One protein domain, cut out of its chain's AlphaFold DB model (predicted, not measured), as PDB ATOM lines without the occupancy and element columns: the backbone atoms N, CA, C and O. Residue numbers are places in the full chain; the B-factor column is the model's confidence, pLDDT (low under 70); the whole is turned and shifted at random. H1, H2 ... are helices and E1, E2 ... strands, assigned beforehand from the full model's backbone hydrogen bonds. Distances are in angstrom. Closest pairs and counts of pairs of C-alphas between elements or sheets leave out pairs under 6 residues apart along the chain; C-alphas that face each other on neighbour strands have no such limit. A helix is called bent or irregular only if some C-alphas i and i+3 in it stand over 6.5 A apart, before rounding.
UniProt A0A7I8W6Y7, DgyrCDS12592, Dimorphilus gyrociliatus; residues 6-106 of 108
ATOM      1  N   TYR A   6     368.565 335.390 292.178       92.62
ATOM      2  CA  TYR A   6     368.200 335.735 290.805       92.62
ATOM      3  C   TYR A   6     366.686 335.660 290.586       92.62
ATOM      4  O   TYR A   6     366.089 336.616 290.104       92.62
ATOM      5  N   SER A   7     366.032 334.578 291.028       93.88
ATOM      6  CA  SER A   7     364.571 334.465 290.905       93.88
ATOM      7  C   SER A   7     363.830 335.534 291.717       93.88
ATOM      8  O   SER A   7     362.799 336.032 291.274       93.88
ATOM      9  N   THR A   8     364.359 335.958 292.870       95.38
ATOM     10  CA  THR A   8     363.779 337.078 293.627       95.38
ATOM     11  C   THR A   8     363.800 338.359 292.800       95.38
ATOM     12  O   THR A   8     362.776 339.033 292.700       95.38
ATOM     13  N   ARG A   9     364.936 338.671 292.165       95.44
ATOM     14  CA  ARG A   9     365.111 339.903 291.391       95.44
ATOM     15  C   ARG A   9     364.376 339.896 290.048       95.44
ATOM     16  O   ARG A   9     363.681 340.862 289.739       95.44
ATOM     17  N   TYR A  10     364.553 338.848 289.248       95.62
ATOM     18  CA  TYR A  10     364.072 338.801 287.863       95.62
ATOM     19  C   TYR A  10     362.624 338.337 287.725       95.62
ATOM     20  O   TYR A  10     362.026 338.557 286.679       95.62
ATOM     21  N   ILE A  11     362.060 337.706 288.760       96.56
ATOM     22  CA  ILE A  11     360.663 337.267 288.743       96.56
ATOM     23  C   ILE A  11     359.823 338.149 289.655       96.56
ATOM     24  O   ILE A  11     358.936 338.846 289.186       96.56
ATOM     25  N   PHE A  12     360.073 338.130 290.964       97.06
ATOM     26  CA  PHE A  12     359.134 338.731 291.915       97.06
ATOM     27  C   PHE A  12     359.259 340.254 291.987       97.06
ATOM     28  O   PHE A  12     358.251 340.942 291.862       97.06
ATOM     29  N   VAL A  13     360.480 340.783 292.129       97.81
ATOM     30  CA  VAL A  13     360.717 342.238 292.119       97.81
ATOM     31  C   VAL A  13     360.353 342.829 290.758       97.81
ATOM     32  O   VAL A  13     359.676 343.850 290.695       97.81
ATOM     33  N   GLU A  14     360.743 342.156 289.674       97.69
ATOM     34  CA  GLU A  14     360.387 342.558 288.311       97.69
ATOM     35  C   GLU A  14     358.866 342.580 288.092       97.69
ATOM     36  O   GLU A  14     358.343 343.566 287.579       97.69
ATOM     37  N   ASN A  15     358.136 341.540 288.520       98.00
ATOM     38  CA  ASN A  15     356.678 341.515 288.422       98.00
ATOM     39  C   ASN A  15     356.049 342.672 289.203       98.00
ATOM     40  O   ASN A  15     355.251 343.411 288.643       98.00
ATOM     41  N   SER A  16     356.416 342.847 290.475       98.00
ATOM     42  CA  SER A  16     355.862 343.923 291.306       98.00
ATOM     43  C   SER A  16     356.148 345.311 290.732       98.00
ATOM     44  O   SER A  16     355.297 346.191 290.807       98.00
ATOM     45  N   TYR A  17     357.302 345.513 290.094       98.25
ATOM     46  CA  TYR A  17     357.584 346.758 289.383       98.25
ATOM     47  C   TYR A  17     356.704 346.935 288.138       98.25
ATOM     48  O   TYR A  17     356.077 347.981 287.978       98.25
ATOM     49  N   ARG A  18     356.578 345.904 287.288       97.31
ATOM     50  CA  ARG A  18     355.729 345.951 286.078       97.31
ATOM     51  C   ARG A  18     354.243 346.145 286.395       97.31
ATOM     52  O   ARG A  18     353.535 346.765 285.607       97.31
ATOM     53  N   GLU A  19     353.786 345.644 287.538       97.00
ATOM     54  CA  GLU A  19     352.410 345.809 288.020       97.00
ATOM     55  C   GLU A  19     352.163 347.165 288.702       97.00
ATOM     56  O   GLU A  19     351.014 347.519 288.960       97.00
ATOM     57  N   GLY A  20     353.217 347.952 288.950       97.25
ATOM     58  CA  GLY A  20     353.125 349.251 289.618       97.25
ATOM     59  C   GLY A  20     353.013 349.171 291.144       97.25
ATOM     60  O   GLY A  20     352.724 350.185 291.776       97.25
ATOM     61  N   ASP A  21     353.262 347.999 291.738       97.38
ATOM     62  CA  ASP A  21     353.326 347.816 293.196       97.38
ATOM     63  C   ASP A  21     354.594 348.443 293.796       97.38
ATOM     64  O   ASP A  21     354.625 348.766 294.982       97.38
ATOM     65  N   LEU A  22     355.649 348.586 292.986       98.19
ATOM     66  CA  LEU A  22     356.897 349.250 293.355       98.19
ATOM     67  C   LEU A  22     357.072 350.528 292.542       98.19
ATOM     68  O   LEU A  22     356.982 350.516 291.314       98.19
ATOM     69  N   SER A  23     357.404 351.619 293.226       98.38
ATOM     70  CA  SER A  23     357.890 352.835 292.576       98.38
ATOM     71  C   SER A  23     359.288 352.637 291.980       98.38
ATOM     72  O   SER A  23     360.039 351.750 292.393       98.38
ATOM     73  N   ASP A  24     359.686 353.527 291.065       98.38
ATOM     74  CA  ASP A  24     361.043 353.537 290.498       98.38
ATOM     75  C   ASP A  24     362.125 353.578 291.587       98.38
ATOM     76  O   ASP A  24     363.160 352.925 291.475       98.38
ATOM     77  N   LEU A  25     361.891 354.331 292.668       98.19
ATOM     78  CA  LEU A  25     362.840 354.430 293.775       98.19
ATOM     79  C   LEU A  25     362.976 353.098 294.522       98.19
ATOM     80  O   LEU A  25     364.094 352.653 294.773       98.19
ATOM     81  N   GLU A  26     361.860 352.459 294.873       98.44
ATOM     82  CA  GLU A  26     361.871 351.179 295.593       98.44
ATOM     83  C   GLU A  26     362.501 350.072 294.748       98.44
ATOM     84  O   GLU A  26     363.331 349.311 295.250       98.44
ATOM     85  N   PHE A  27     362.164 350.023 293.458       98.44
ATOM     86  CA  PHE A  27     362.772 349.092 292.518       98.44
ATOM     87  C   PHE A  27     364.287 349.291 292.421       98.44
ATOM     88  O   PHE A  27     365.032 348.323 292.566       98.44
ATOM     89  N   ASN A  28     364.751 350.533 292.245       98.12
ATOM     90  CA  ASN A  28     366.179 350.834 292.135       98.12
ATOM     91  C   ASN A  28     366.943 350.469 293.411       98.12
ATOM     92  O   ASN A  28     368.029 349.902 293.328       98.12
ATOM     93  N   ILE A  29     366.365 350.719 294.592       98.19
ATOM     94  CA  ILE A  29     366.966 350.285 295.858       98.19
ATOM     95  C   ILE A  29     367.114 348.757 295.861       98.19
ATOM     96  O   ILE A  29     368.208 348.247 296.094       98.19
ATOM     97  N   LEU A  30     366.043 348.010 295.576       98.06
ATOM     98  CA  LEU A  30     366.089 346.542 295.562       98.06
ATOM     99  C   LEU A  30     367.078 345.996 294.521       98.06
ATOM    100  O   LEU A  30     367.777 345.016 294.802       98.06
ATOM    101  N   ASP A  31     367.175 346.631 293.351       96.75
ATOM    102  CA  ASP A  31     368.155 346.282 292.322       96.75
ATOM    103  C   ASP A  31     369.589 346.532 292.800       96.75
ATOM    104  O   ASP A  31     370.423 345.635 292.701       96.75
ATOM    105  N   GLU A  32     369.879 347.683 293.409       97.06
ATOM    106  CA  GLU A  32     371.207 347.975 293.956       97.06
ATOM    107  C   GLU A  32     371.634 346.940 295.001       97.06
ATOM    108  O   GLU A  32     372.758 346.429 294.949       97.06
ATOM    109  N   TRP A  33     370.735 346.574 295.919       96.06
ATOM    110  CA  TRP A  33     370.991 345.518 296.902       96.06
ATOM    111  C   TRP A  33     371.283 344.177 296.228       96.06
ATOM    112  O   TRP A  33     372.255 343.506 296.590       96.06
ATOM    113  N   TYR A  34     370.497 343.805 295.215       94.88
ATOM    114  CA  TYR A  34     370.760 342.618 294.406       94.88
ATOM    115  C   TYR A  34     372.159 342.665 293.770       94.88
ATOM    116  O   TYR A  34     372.920 341.707 293.918       94.88
ATOM    117  N   GLN A  35     372.544 343.783 293.146       93.56
ATOM    118  CA  GLN A  35     373.855 343.932 292.503       93.56
ATOM    119  C   GLN A  35     375.013 343.805 293.498       93.56
ATOM    120  O   GLN A  35     376.066 343.269 293.148       93.56
ATOM    121  N   GLN A  36     374.862 344.284 294.737       93.81
ATOM    122  CA  GLN A  36     375.901 344.097 295.756       93.81
ATOM    123  C   GLN A  36     376.007 342.635 296.195       93.81
ATOM    124  O   GLN A  36     377.116 342.112 296.307       93.81
ATOM    125  N   LEU A  37     374.876 341.956 296.395       92.69
ATOM    126  CA  LEU A  37     374.856 340.547 296.791       92.69
ATOM    127  C   LEU A  37     375.388 339.627 295.681       92.69
ATOM    128  O   LEU A  37     376.116 338.679 295.974       92.69
ATOM    129  N   ALA A  38     375.093 339.926 294.415       89.81
ATOM    130  CA  ALA A  38     375.534 339.144 293.258       89.81
ATOM    131  C   ALA A  38     377.049 339.245 292.966       89.81
ATOM    132  O   ALA A  38     377.587 338.461 292.180       89.81
ATOM    133  N   LYS A  39     377.763 340.198 293.587       90.19
ATOM    134  CA  LYS A  39     379.236 340.297 293.510       90.19
ATOM    135  C   LYS A  39     379.947 339.303 294.424       90.19
ATOM    136  O   LYS A  39     381.128 339.025 294.215       90.19
ATOM    137  N   ASP A  40     379.270 338.806 295.453       90.25
ATOM    138  CA  ASP A  40     379.844 337.831 296.366       90.25
ATOM    139  C   ASP A  40     379.865 336.448 295.710       90.25
ATOM    140  O   ASP A  40     378.818 335.866 295.441       90.25
ATOM    141  N   LYS A  41     381.067 335.896 295.507       84.12
ATOM    142  CA  LYS A  41     381.268 334.575 294.891       84.12
ATOM    143  C   LYS A  41     380.559 333.437 295.623       84.12
ATOM    144  O   LYS A  41     380.318 332.390 295.039       84.12
ATOM    145  N   ARG A  42     380.217 333.610 296.904       86.06
ATOM    146  CA  ARG A  42     379.424 332.621 297.654       86.06
ATOM    147  C   ARG A  42     377.998 332.477 297.114       86.06
ATOM    148  O   ARG A  42     377.354 331.475 297.402       86.06
ATOM    149  N   ASN A  43     377.527 333.465 296.354       84.94
ATOM    150  CA  ASN A  43     376.222 333.485 295.702       84.94
ATOM    151  C   ASN A  43     376.297 333.101 294.211       84.94
ATOM    152  O   ASN A  43     375.285 333.210 293.510       84.94
ATOM    153  N   ASP A  44     377.465 332.674 293.716       87.12
ATOM    154  CA  ASP A  44     377.578 332.127 292.365       87.12
ATOM    155  C   ASP A  44     376.798 330.807 292.272       87.12
ATOM    156  O   ASP A  44     376.740 330.011 293.212       87.12
ATOM    157  N   ILE A  45     376.154 330.601 291.126       87.56
ATOM    158  CA  ILE A  45     375.337 329.426 290.841       87.56
ATOM    159  C   ILE A  45     375.874 328.779 289.571       87.56
ATOM    160  O   ILE A  45     375.929 329.417 288.524       87.56
ATOM    161  N   ASP A  46     376.230 327.498 289.659       89.88
ATOM    162  CA  ASP A  46     376.729 326.736 288.509       89.88
ATOM    163  C   ASP A  46     375.598 326.264 287.578       89.88
ATOM    164  O   ASP A  46     375.804 326.044 286.384       89.88
ATOM    165  N   LEU A  47     374.396 326.062 288.131       91.00
ATOM    166  CA  LEU A  47     373.257 325.485 287.423       91.00
ATOM    167  C   LEU A  47     371.923 326.007 287.959       91.00
ATOM    168  O   LEU A  47     371.615 325.874 289.146       91.00
ATOM    169  N   HIS A  48     371.067 326.454 287.045       91.38
ATOM    170  CA  HIS A  48     369.642 326.617 287.302       91.38
ATOM    171  C   HIS A  48     368.871 325.364 286.885       91.38
ATOM    172  O   HIS A  48     368.987 324.874 285.759       91.38
ATOM    173  N   VAL A  49     368.045 324.854 287.797       93.56
ATOM    174  CA  VAL A  49     367.079 323.788 287.512       93.56
ATOM    175  C   VAL A  49     365.696 324.417 287.427       93.56
ATOM    176  O   VAL A  49     365.169 324.889 288.435       93.56
ATOM    177  N   TYR A  50     365.117 324.425 286.228       94.00
ATOM    178  CA  TYR A  50     363.794 324.980 285.977       94.00
ATOM    179  C   TYR A  50     362.747 323.870 285.884       94.00
ATOM    180  O   TYR A  50     362.765 323.055 284.961       94.00
ATOM    181  N   LEU A  51     361.839 323.829 286.859       95.00
ATOM    182  CA  LEU A  51     360.706 322.907 286.875       95.00
ATOM    183  C   LEU A  51     359.525 323.576 286.169       95.00
ATOM    184  O   LEU A  51     358.745 324.298 286.789       95.00
ATOM    185  N   GLN A  52     359.433 323.367 284.862       95.50
ATOM    186  CA  GLN A  52     358.437 324.011 284.023       95.50
ATOM    187  C   GLN A  52     357.104 323.253 284.082       95.50
ATOM    188  O   GLN A  52     357.024 322.037 283.875       95.50
ATOM    189  N   ALA A  53     356.039 323.999 284.354       95.94
ATOM    190  CA  ALA A  53     354.656 323.555 284.286       95.94
ATOM    191  C   ALA A  53     353.795 324.716 283.778       95.94
ATOM    192  O   ALA A  53     354.145 325.880 283.976       95.94
ATOM    193  N   SER A  54     352.672 324.404 283.130       96.62
ATOM    194  CA  SER A  54     351.776 325.451 282.636       96.62
ATOM    195  C   SER A  54     351.153 326.242 283.798       96.62
ATOM    196  O   SER A  54     350.925 325.673 284.876       96.62
ATOM    197  N   PRO A  55     350.796 327.525 283.590       97.38
ATOM    198  CA  PRO A  55     350.129 328.338 284.607       97.38
ATOM    199  C   PRO A  55     348.890 327.664 285.197       97.38
ATOM    200  O   PRO A  55     348.691 327.678 286.409       97.38
ATOM    201  N   LYS A  56     348.106 326.979 284.353       96.75
ATOM    202  CA  LYS A  56     346.918 326.235 284.776       96.75
ATOM    203  C   LYS A  56     347.247 325.105 285.754       96.75
ATOM    204  O   LYS A  56     346.584 324.990 286.779       96.75
ATOM    205  N   VAL A  57     348.288 324.315 285.474       96.69
ATOM    206  CA  VAL A  57     348.737 323.236 286.372       96.69
ATOM    207  C   VAL A  57     349.223 323.810 287.704       96.69
ATOM    208  O   VAL A  57     348.872 323.292 288.763       96.69
ATOM    209  N   CYS A  58     349.999 324.896 287.676       96.50
ATOM    210  CA  CYS A  58     350.446 325.582 288.889       96.50
ATOM    211  C   CYS A  58     349.266 326.120 289.710       96.50
ATOM    212  O   CYS A  58     349.229 325.923 290.924       96.50
ATOM    213  N   TYR A  59     348.287 326.735 289.051       97.12
ATOM    214  CA  TYR A  59     347.084 327.260 289.689       97.12
ATOM    215  C   TYR A  59     346.251 326.153 290.349       97.12
ATOM    216  O   TYR A  59     345.895 326.265 291.520       97.12
ATOM    217  N   ASP A  60     346.034 325.031 289.660       96.06
ATOM    218  CA  ASP A  60     345.302 323.886 290.220       96.06
ATOM    219  C   ASP A  60     346.018 323.282 291.439       96.06
ATOM    220  O   ASP A  60     345.376 322.866 292.406       96.06
ATOM    221  N   ARG A  61     347.356 323.281 291.442       95.62
ATOM    222  CA  ARG A  61     348.158 322.861 292.602       95.62
ATOM    223  C   ARG A  61     348.050 323.837 293.776       95.62
ATOM    224  O   ARG A  61     348.039 323.372 294.913       95.62
ATOM    225  N   ILE A  62     347.966 325.145 293.520       96.31
ATOM    226  CA  ILE A  62     347.743 326.165 294.561       96.31
ATOM    227  C   ILE A  62     346.380 325.939 295.216       96.31
ATOM    228  O   ILE A  62     346.319 325.786 296.435       96.31
ATOM    229  N   LEU A  63     345.318 325.796 294.414       95.12
ATOM    230  CA  LEU A  63     343.970 325.522 294.921       95.12
ATOM    231  C   LEU A  63     343.912 324.215 295.721       95.12
ATOM    232  O   LEU A  63     343.317 324.169 296.791       95.12
ATOM    233  N   LYS A  64     344.572 323.154 295.242       96.12
ATOM    234  CA  LYS A  64     344.642 321.870 295.956       96.12
ATOM    235  C   LYS A  64     345.412 321.960 297.278       96.12
ATOM    236  O   LYS A  64     345.156 321.166 298.180       96.12
ATOM    237  N   ARG A  65     346.393 322.862 297.373       96.00
ATOM    238  CA  ARG A  65     347.208 323.068 298.578       96.00
ATOM    239  C   ARG A  65     346.462 323.852 299.660       96.00
ATOM    240  O   ARG A  65     346.814 323.683 300.822       96.00
ATOM    241  N   ASP A  66     345.478 324.665 299.267       94.00
ATOM    242  CA  ASP A  66     344.512 325.340 300.147       94.00
ATOM    243  C   ASP A  66     345.166 326.132 301.293       94.00
ATOM    244  O   ASP A  66     344.879 325.955 302.476       94.00
ATOM    245  N   ARG A  67     346.128 326.995 300.944       96.81
ATOM    246  CA  ARG A  67     346.727 327.933 301.903       96.81
ATOM    247  C   ARG A  67     345.906 329.209 301.945       96.81
ATOM    248  O   ARG A  67     345.734 329.860 300.918       96.81
ATOM    249  N   SER A  68     345.493 329.612 303.143       95.31
ATOM    250  CA  SER A  68     344.688 330.818 303.374       95.31
ATOM    251  C   SER A  68     345.261 332.079 302.723       95.31
ATOM    252  O   SER A  68     344.515 332.888 302.177       95.31
ATOM    253  N   GLU A  69     346.582 332.230 302.749       94.94
ATOM    254  CA  GLU A  69     347.332 333.376 302.238       94.94
ATOM    255  C   GLU A  69     347.419 333.399 300.704       94.94
ATOM    256  O   GLU A  69     347.750 334.427 300.121       94.94
ATOM    257  N   GLU A  70     347.126 332.277 300.044       93.44
ATOM    258  CA  GLU A  70     347.208 332.118 298.588       93.44
ATOM    259  C   GLU A  70     345.823 332.183 297.912       93.44
ATOM    260  O   GLU A  70     345.738 332.184 296.685       93.44
ATOM    261  N   ASN A  71     344.732 332.295 298.680       90.19
ATOM    262  CA  ASN A  71     343.355 332.249 298.167       90.19
ATOM    263  C   ASN A  71     342.976 333.416 297.242       90.19
ATOM    264  O   ASN A  71     342.015 333.317 296.481       90.19
ATOM    265  N   THR A  72     343.710 334.527 297.306       93.25
ATOM    266  CA  THR A  72     343.493 335.708 296.457       93.25
ATOM    267  C   THR A  72     344.325 335.683 295.177       93.25
ATOM    268  O   THR A  72     344.170 336.566 294.330       93.25
ATOM    269  N   ILE A  73     345.200 334.687 295.009       95.31
ATOM    270  CA  ILE A  73     346.040 334.570 293.821       95.31
ATOM    271  C   ILE A  73     345.153 334.271 292.609       95.31
ATOM    272  O   ILE A  73     344.373 333.318 292.601       95.31
ATOM    273  N   SER A  74     345.286 335.081 291.561       96.75
ATOM    274  CA  SER A  74     344.582 334.884 290.295       96.75
ATOM    275  C   SER A  74     345.401 334.028 289.326       96.75
ATOM    276  O   SER A  74     346.630 333.992 289.393       96.75
ATOM    277  N   LEU A  75     344.734 333.370 288.371       97.69
ATOM    278  CA  LEU A  75     345.428 332.676 287.279       97.69
ATOM    279  C   LEU A  75     346.313 333.642 286.476       97.69
ATOM    280  O   LEU A  75     347.445 333.298 286.161       97.69
ATOM    281  N   SER A  76     345.834 334.867 286.230       97.94
ATOM    282  CA  SER A  76     346.592 335.890 285.499       97.94
ATOM    283  C   SER A  76     347.908 336.253 286.189       97.94
ATOM    284  O   SER A  76     348.920 336.431 285.522       97.94
ATOM    285  N   PHE A  77     347.933 336.299 287.524       97.44
ATOM    286  CA  PHE A  77     349.185 336.487 288.255       97.44
ATOM    287  C   PHE A  77     350.172 335.342 287.984       97.44
ATOM    288  O   PHE A  77     351.346 335.585 287.718       97.44
ATOM    289  N   ILE A  78     349.702 334.091 287.982       98.00
ATOM    290  CA  ILE A  78     350.548 332.927 287.680       98.00
ATOM    291  C   ILE A  78     351.049 332.946 286.229       98.00
ATOM    292  O   ILE A  78     352.195 332.570 285.989       98.00
ATOM    293  N   GLU A  79     350.230 333.399 285.277       98.38
ATOM    294  CA  GLU A  79     350.632 333.591 283.876       98.38
ATOM    295  C   GLU A  79     351.768 334.616 283.758       98.38
ATOM    296  O   GLU A  79     352.798 334.304 283.169       98.38
ATOM    297  N   LYS A  80     351.662 335.772 284.428       98.25
ATOM    298  CA  LYS A  80     352.729 336.792 284.442       98.25
ATOM    299  C   LYS A  80     354.037 336.262 285.022       98.25
ATOM    300  O   LYS A  80     355.109 336.483 284.460       98.25
ATOM    301  N   LEU A  81     353.963 335.522 286.133       97.69
ATOM    302  CA  LEU A  81     355.151 334.892 286.704       97.69
ATOM    303  C   LEU A  81     355.754 333.860 285.747       97.69
ATOM    304  O   LEU A  81     356.975 333.760 285.670       97.69
ATOM    305  N   HIS A  82     354.929 333.077 285.048       97.31
ATOM    306  CA  HIS A  82     355.406 332.116 284.057       97.31
ATOM    307  C   HIS A  82     356.147 332.820 282.920       97.31
ATOM    308  O   HIS A  82     357.288 332.454 282.649       97.31
ATOM    309  N   ASP A  83     355.567 333.875 282.352       96.88
ATOM    310  CA  ASP A  83     356.181 334.638 281.263       96.88
ATOM    311  C   ASP A  83     357.550 335.202 281.665       96.88
ATOM    312  O   ASP A  83     358.511 335.091 280.907       96.88
ATOM    313  N   LEU A  84     357.692 335.712 282.894       97.12
ATOM    314  CA  LEU A  84     358.986 336.171 283.414       97.12
ATOM    315  C   LEU A  84     360.012 335.035 283.552       97.12
ATOM    316  O   LEU A  84     361.200 335.240 283.292       97.12
ATOM    317  N   HIS A  85     359.586 333.823 283.931       95.88
ATOM    318  CA  HIS A  85     360.487 332.666 283.951       95.88
ATOM    319  C   HIS A  85     360.905 332.254 282.537       95.88
ATOM    320  O   HIS A  85     362.079 331.951 282.334       95.88
ATOM    321  N   GLU A  86     359.992 332.274 281.563       95.06
ATOM    322  CA  GLU A  86     360.314 331.995 280.158       95.06
ATOM    323  C   GLU A  86     361.273 333.055 279.585       95.06
ATOM    324  O   GLU A  86     362.270 332.727 278.930       95.06
ATOM    325  N   GLU A  87     361.024 334.334 279.884       93.75
ATOM    326  CA  GLU A  87     361.887 335.452 279.500       93.75
ATOM    327  C   GLU A  87     363.308 335.274 280.052       93.75
ATOM    328  O   GLU A  87     364.288 335.407 279.308       93.75
ATOM    329  N   TRP A  88     363.426 334.922 281.333       92.69
ATOM    330  CA  TRP A  88     364.711 334.751 282.001       92.69
ATOM    331  C   TRP A  88     365.441 333.467 281.588       92.69
ATOM    332  O   TRP A  88     366.583 333.533 281.140       92.69
ATOM    333  N   LEU A  89     364.802 332.304 281.717       92.00
ATOM    334  CA  LEU A  89     365.482 331.002 281.689       92.00
ATOM    335  C   LEU A  89     365.513 330.353 280.303       92.00
ATOM    336  O   LEU A  89     366.387 329.524 280.046       92.00
ATOM    337  N   ILE A  90     364.584 330.717 279.414       90.81
ATOM    338  CA  ILE A  90     364.485 330.135 278.067       90.81
ATOM    339  C   ILE A  90     365.020 331.112 277.028       90.81
ATOM    340  O   ILE A  90     365.934 330.778 276.274       90.81
ATOM    341  N   THR A  91     364.486 332.335 276.999       87.44
ATOM    342  CA  THR A  91     364.904 333.333 275.999       87.44
ATOM    343  C   THR A  91     366.163 334.106 276.395       87.44
ATOM    344  O   THR A  91     366.727 334.799 275.550       87.44
ATOM    345  N   LYS A  92     366.618 333.969 277.652       78.38
ATOM    346  CA  LYS A  92     367.803 334.636 278.221       78.38
ATOM    347  C   LYS A  92     367.799 336.159 278.049       78.38
ATOM    348  O   LYS A  92     368.845 336.776 277.876       78.38
ATOM    349  N   LYS A  93     366.623 336.790 278.102       72.81
ATOM    350  CA  LYS A  93     366.496 338.253 277.976       72.81
ATOM    351  C   LYS A  93     366.894 339.005 279.248       72.81
ATOM    352  O   LYS A  93     367.238 340.179 279.160       72.81
ATOM    353  N   ALA A  94     366.827 338.350 280.406       65.81
ATOM    354  CA  ALA A  94     366.949 339.013 281.705       65.81
ATOM    355  C   ALA A  94     368.350 338.934 282.345       65.81
ATOM    356  O   ALA A  94     368.637 339.717 283.246       65.81
ATOM    357  N   GLU A  95     369.235 338.031 281.903       65.69
ATOM    358  CA  GLU A  95     370.528 337.807 282.562       65.69
ATOM    359  C   GLU A  95     371.713 337.875 281.588       65.69
ATOM    360  O   GLU A  95     371.698 337.283 280.513       65.69
ATOM    361  N   ALA A  96     372.763 338.603 281.986       58.44
ATOM    362  CA  ALA A  96     373.983 338.786 281.196       58.44
ATOM    363  C   ALA A  96     375.004 337.641 281.360       58.44
ATOM    364  O   ALA A  96     375.947 337.538 280.575       58.44
ATOM    365  N   ARG A  97     374.856 336.808 282.400       67.94
ATOM    366  CA  ARG A  97     375.721 335.654 282.663       67.94
ATOM    367  C   ARG A  97     375.130 334.411 282.013       67.94
ATOM    368  O   ARG A  97     373.963 334.094 282.207       67.94
ATOM    369  N   ASP A  98     375.961 333.691 281.269       68.94
ATOM    370  CA  ASP A  98     375.567 332.431 280.649       68.94
ATOM    371  C   ASP A  98     375.665 331.289 281.673       68.94
ATOM    372  O   ASP A  98     376.635 330.533 281.702       68.94
ATOM    373  N   VAL A  99     374.685 331.213 282.575       82.25
ATOM    374  CA  VAL A  99     374.550 330.092 283.514       82.25
ATOM    375  C   VAL A  99     373.785 328.963 282.829       82.25
ATOM    376  O   VAL A  99     372.804 329.186 282.111       82.25
ATOM    377  N   MET A 100     374.223 327.722 283.043       84.06
ATOM    378  CA  MET A 100     373.531 326.562 282.492       84.06
ATOM    379  C   MET A 100     372.118 326.466 283.081       84.06
ATOM    380  O   MET A 100     371.926 326.543 284.293       84.06
ATOM    381  N   VAL A 101     371.130 326.227 282.218       88.44
ATOM    382  CA  VAL A 101     369.743 325.967 282.616       88.44
ATOM    383  C   VAL A 101     369.374 324.551 282.194       88.44
ATOM    384  O   VAL A 101     369.512 324.183 281.025       88.44
ATOM    385  N   ARG A 102     368.885 323.739 283.134       91.12
ATOM    386  CA  ARG A 102     368.217 322.467 282.830       91.12
ATOM    387  C   ARG A 102     366.725 322.583 283.085       91.12
ATOM    388  O   ARG A 102     366.311 322.832 284.213       91.12
ATOM    389  N   VAL A 103     365.942 322.344 282.038       90.31
ATOM    390  CA  VAL A 103     364.479 322.409 282.079       90.31
ATOM    391  C   VAL A 103     363.901 321.008 282.214       90.31
ATOM    392  O   VAL A 103     364.242 320.104 281.448       90.31
ATOM    393  N   PHE A 104     363.008 320.835 283.178       91.62
ATOM    394  CA  PHE A 104     362.228 319.622 283.374       91.62
ATOM    395  C   PHE A 104     360.750 319.951 283.214       91.62
ATOM    396  O   PHE A 104     360.266 320.905 283.812       91.62
ATOM    397  N   HIS A 105     360.042 319.138 282.438       86.56
ATOM    398  CA  HIS A 105     358.624 319.326 282.150       86.56
ATOM    399  C   HIS A 105     357.800 318.292 282.921       86.56
ATOM    400  O   HIS A 105     358.251 317.160 283.100       86.56
ATOM    401  N   ASN A 106     356.575 318.653 283.311       64.38
ATOM    402  CA  ASN A 106     355.549 317.713 283.787       64.38
ATOM    403  C   ASN A 106     355.984 316.816 284.961       64.38
ATOM    404  O   ASN A 106     355.679 315.624 285.001       64.38
TER     405      ASN A 106
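What this domain is: This is residues 6 to 106 of the 108 residues of the protein "DgyrCDS12592" of Dimorphilus gyrociliatus (UniProt A0A7I8W6Y7). A helical hairpin, H1 and H2, packs through H1 on a longer helix, H4, which crosses H1 at a steep tilt, and a two-stranded parallel ribbon, E1 and E2, runs past the last part of H4. H3 packs across the other end of H4, far from H2, and the turn at residues 64 to 69 sticks out there. The printed part has 101 residues, with four named helices and two named strands in the order H1, H2, E1, H3, H4, E2; the sheet's order is E1, E2, and the class is mostly helix. The whole is only just compact, close to loose, with a radius of gyration of the C-alphas of 15.0 A and spans of 39 by 33 by 23 A.

How they stand to each other: H1, residues 6 to 18, and H2, residues 24 to 37, form a helical hairpin: they touch at a shallow tilt of 5 degrees, opposite ways, closest at the C-alphas of Tyr 17 and Phe 27, 6.5 A apart. With residues 10 to 15 alone, H1 touches H4, residues 75 to 89, at a steep tilt of 49 degrees, opposite ways; their closest C-alphas, of Ile 11 and Leu 84, are 5.7 A apart. H2 and H4 are apart. E1, residues 47 to 52, and E2, residues 100 to 105, are parallel neighbours at 22 degrees, with N 50 and O 102 at 2.8 A and N 104 and O 50 at 2.9 A within hydrogen-bond range. The closest C-alphas of H4 and E2, of Leu 89 and Val 101, are 6.7 A apart. H3, residues 55 to 65, touches H4 at a steep tilt of 58 degrees, opposite ways, closest at the C-alphas of Pro 55 and Glu 79, 5.3 A apart. E1, H3, H4 and E2 make a strand-helix-strand unit, two parallel strands joined through helices, with a right-handed crossover. The helix packing is mostly crossed, only just, with one of three touching pairs at a shallow tilt. Every O i to N i+4 pair is within hydrogen-bond range in H2, H3 and H4, and 7 of 9 are in H1.

Where its parts are: H1 begins at C-alpha 6, (368.200, 335.735, 290.805), and is 16.8 A long; it is neither bent nor irregular, but only just: C-alphas 10 and 13 are 6.4 A apart. H2 is 20.0 A long and H4 20.9 A. H4 begins at C-alpha 75, (345.428, 332.676, 287.279). E2 ends at C-alpha 105, (358.624, 319.326, 282.150).

The domain as a whole: The two C-alphas farthest apart, of Lys 39 and Lys 64, are 39.3 A apart. The printed part has no cut and no long link. Residues 64 to 69, of which 64 and 65 belong to H3, stand free. The mean pLDDT of the printed part is 92.4, and residues 94 to 98 and 106 are under 70.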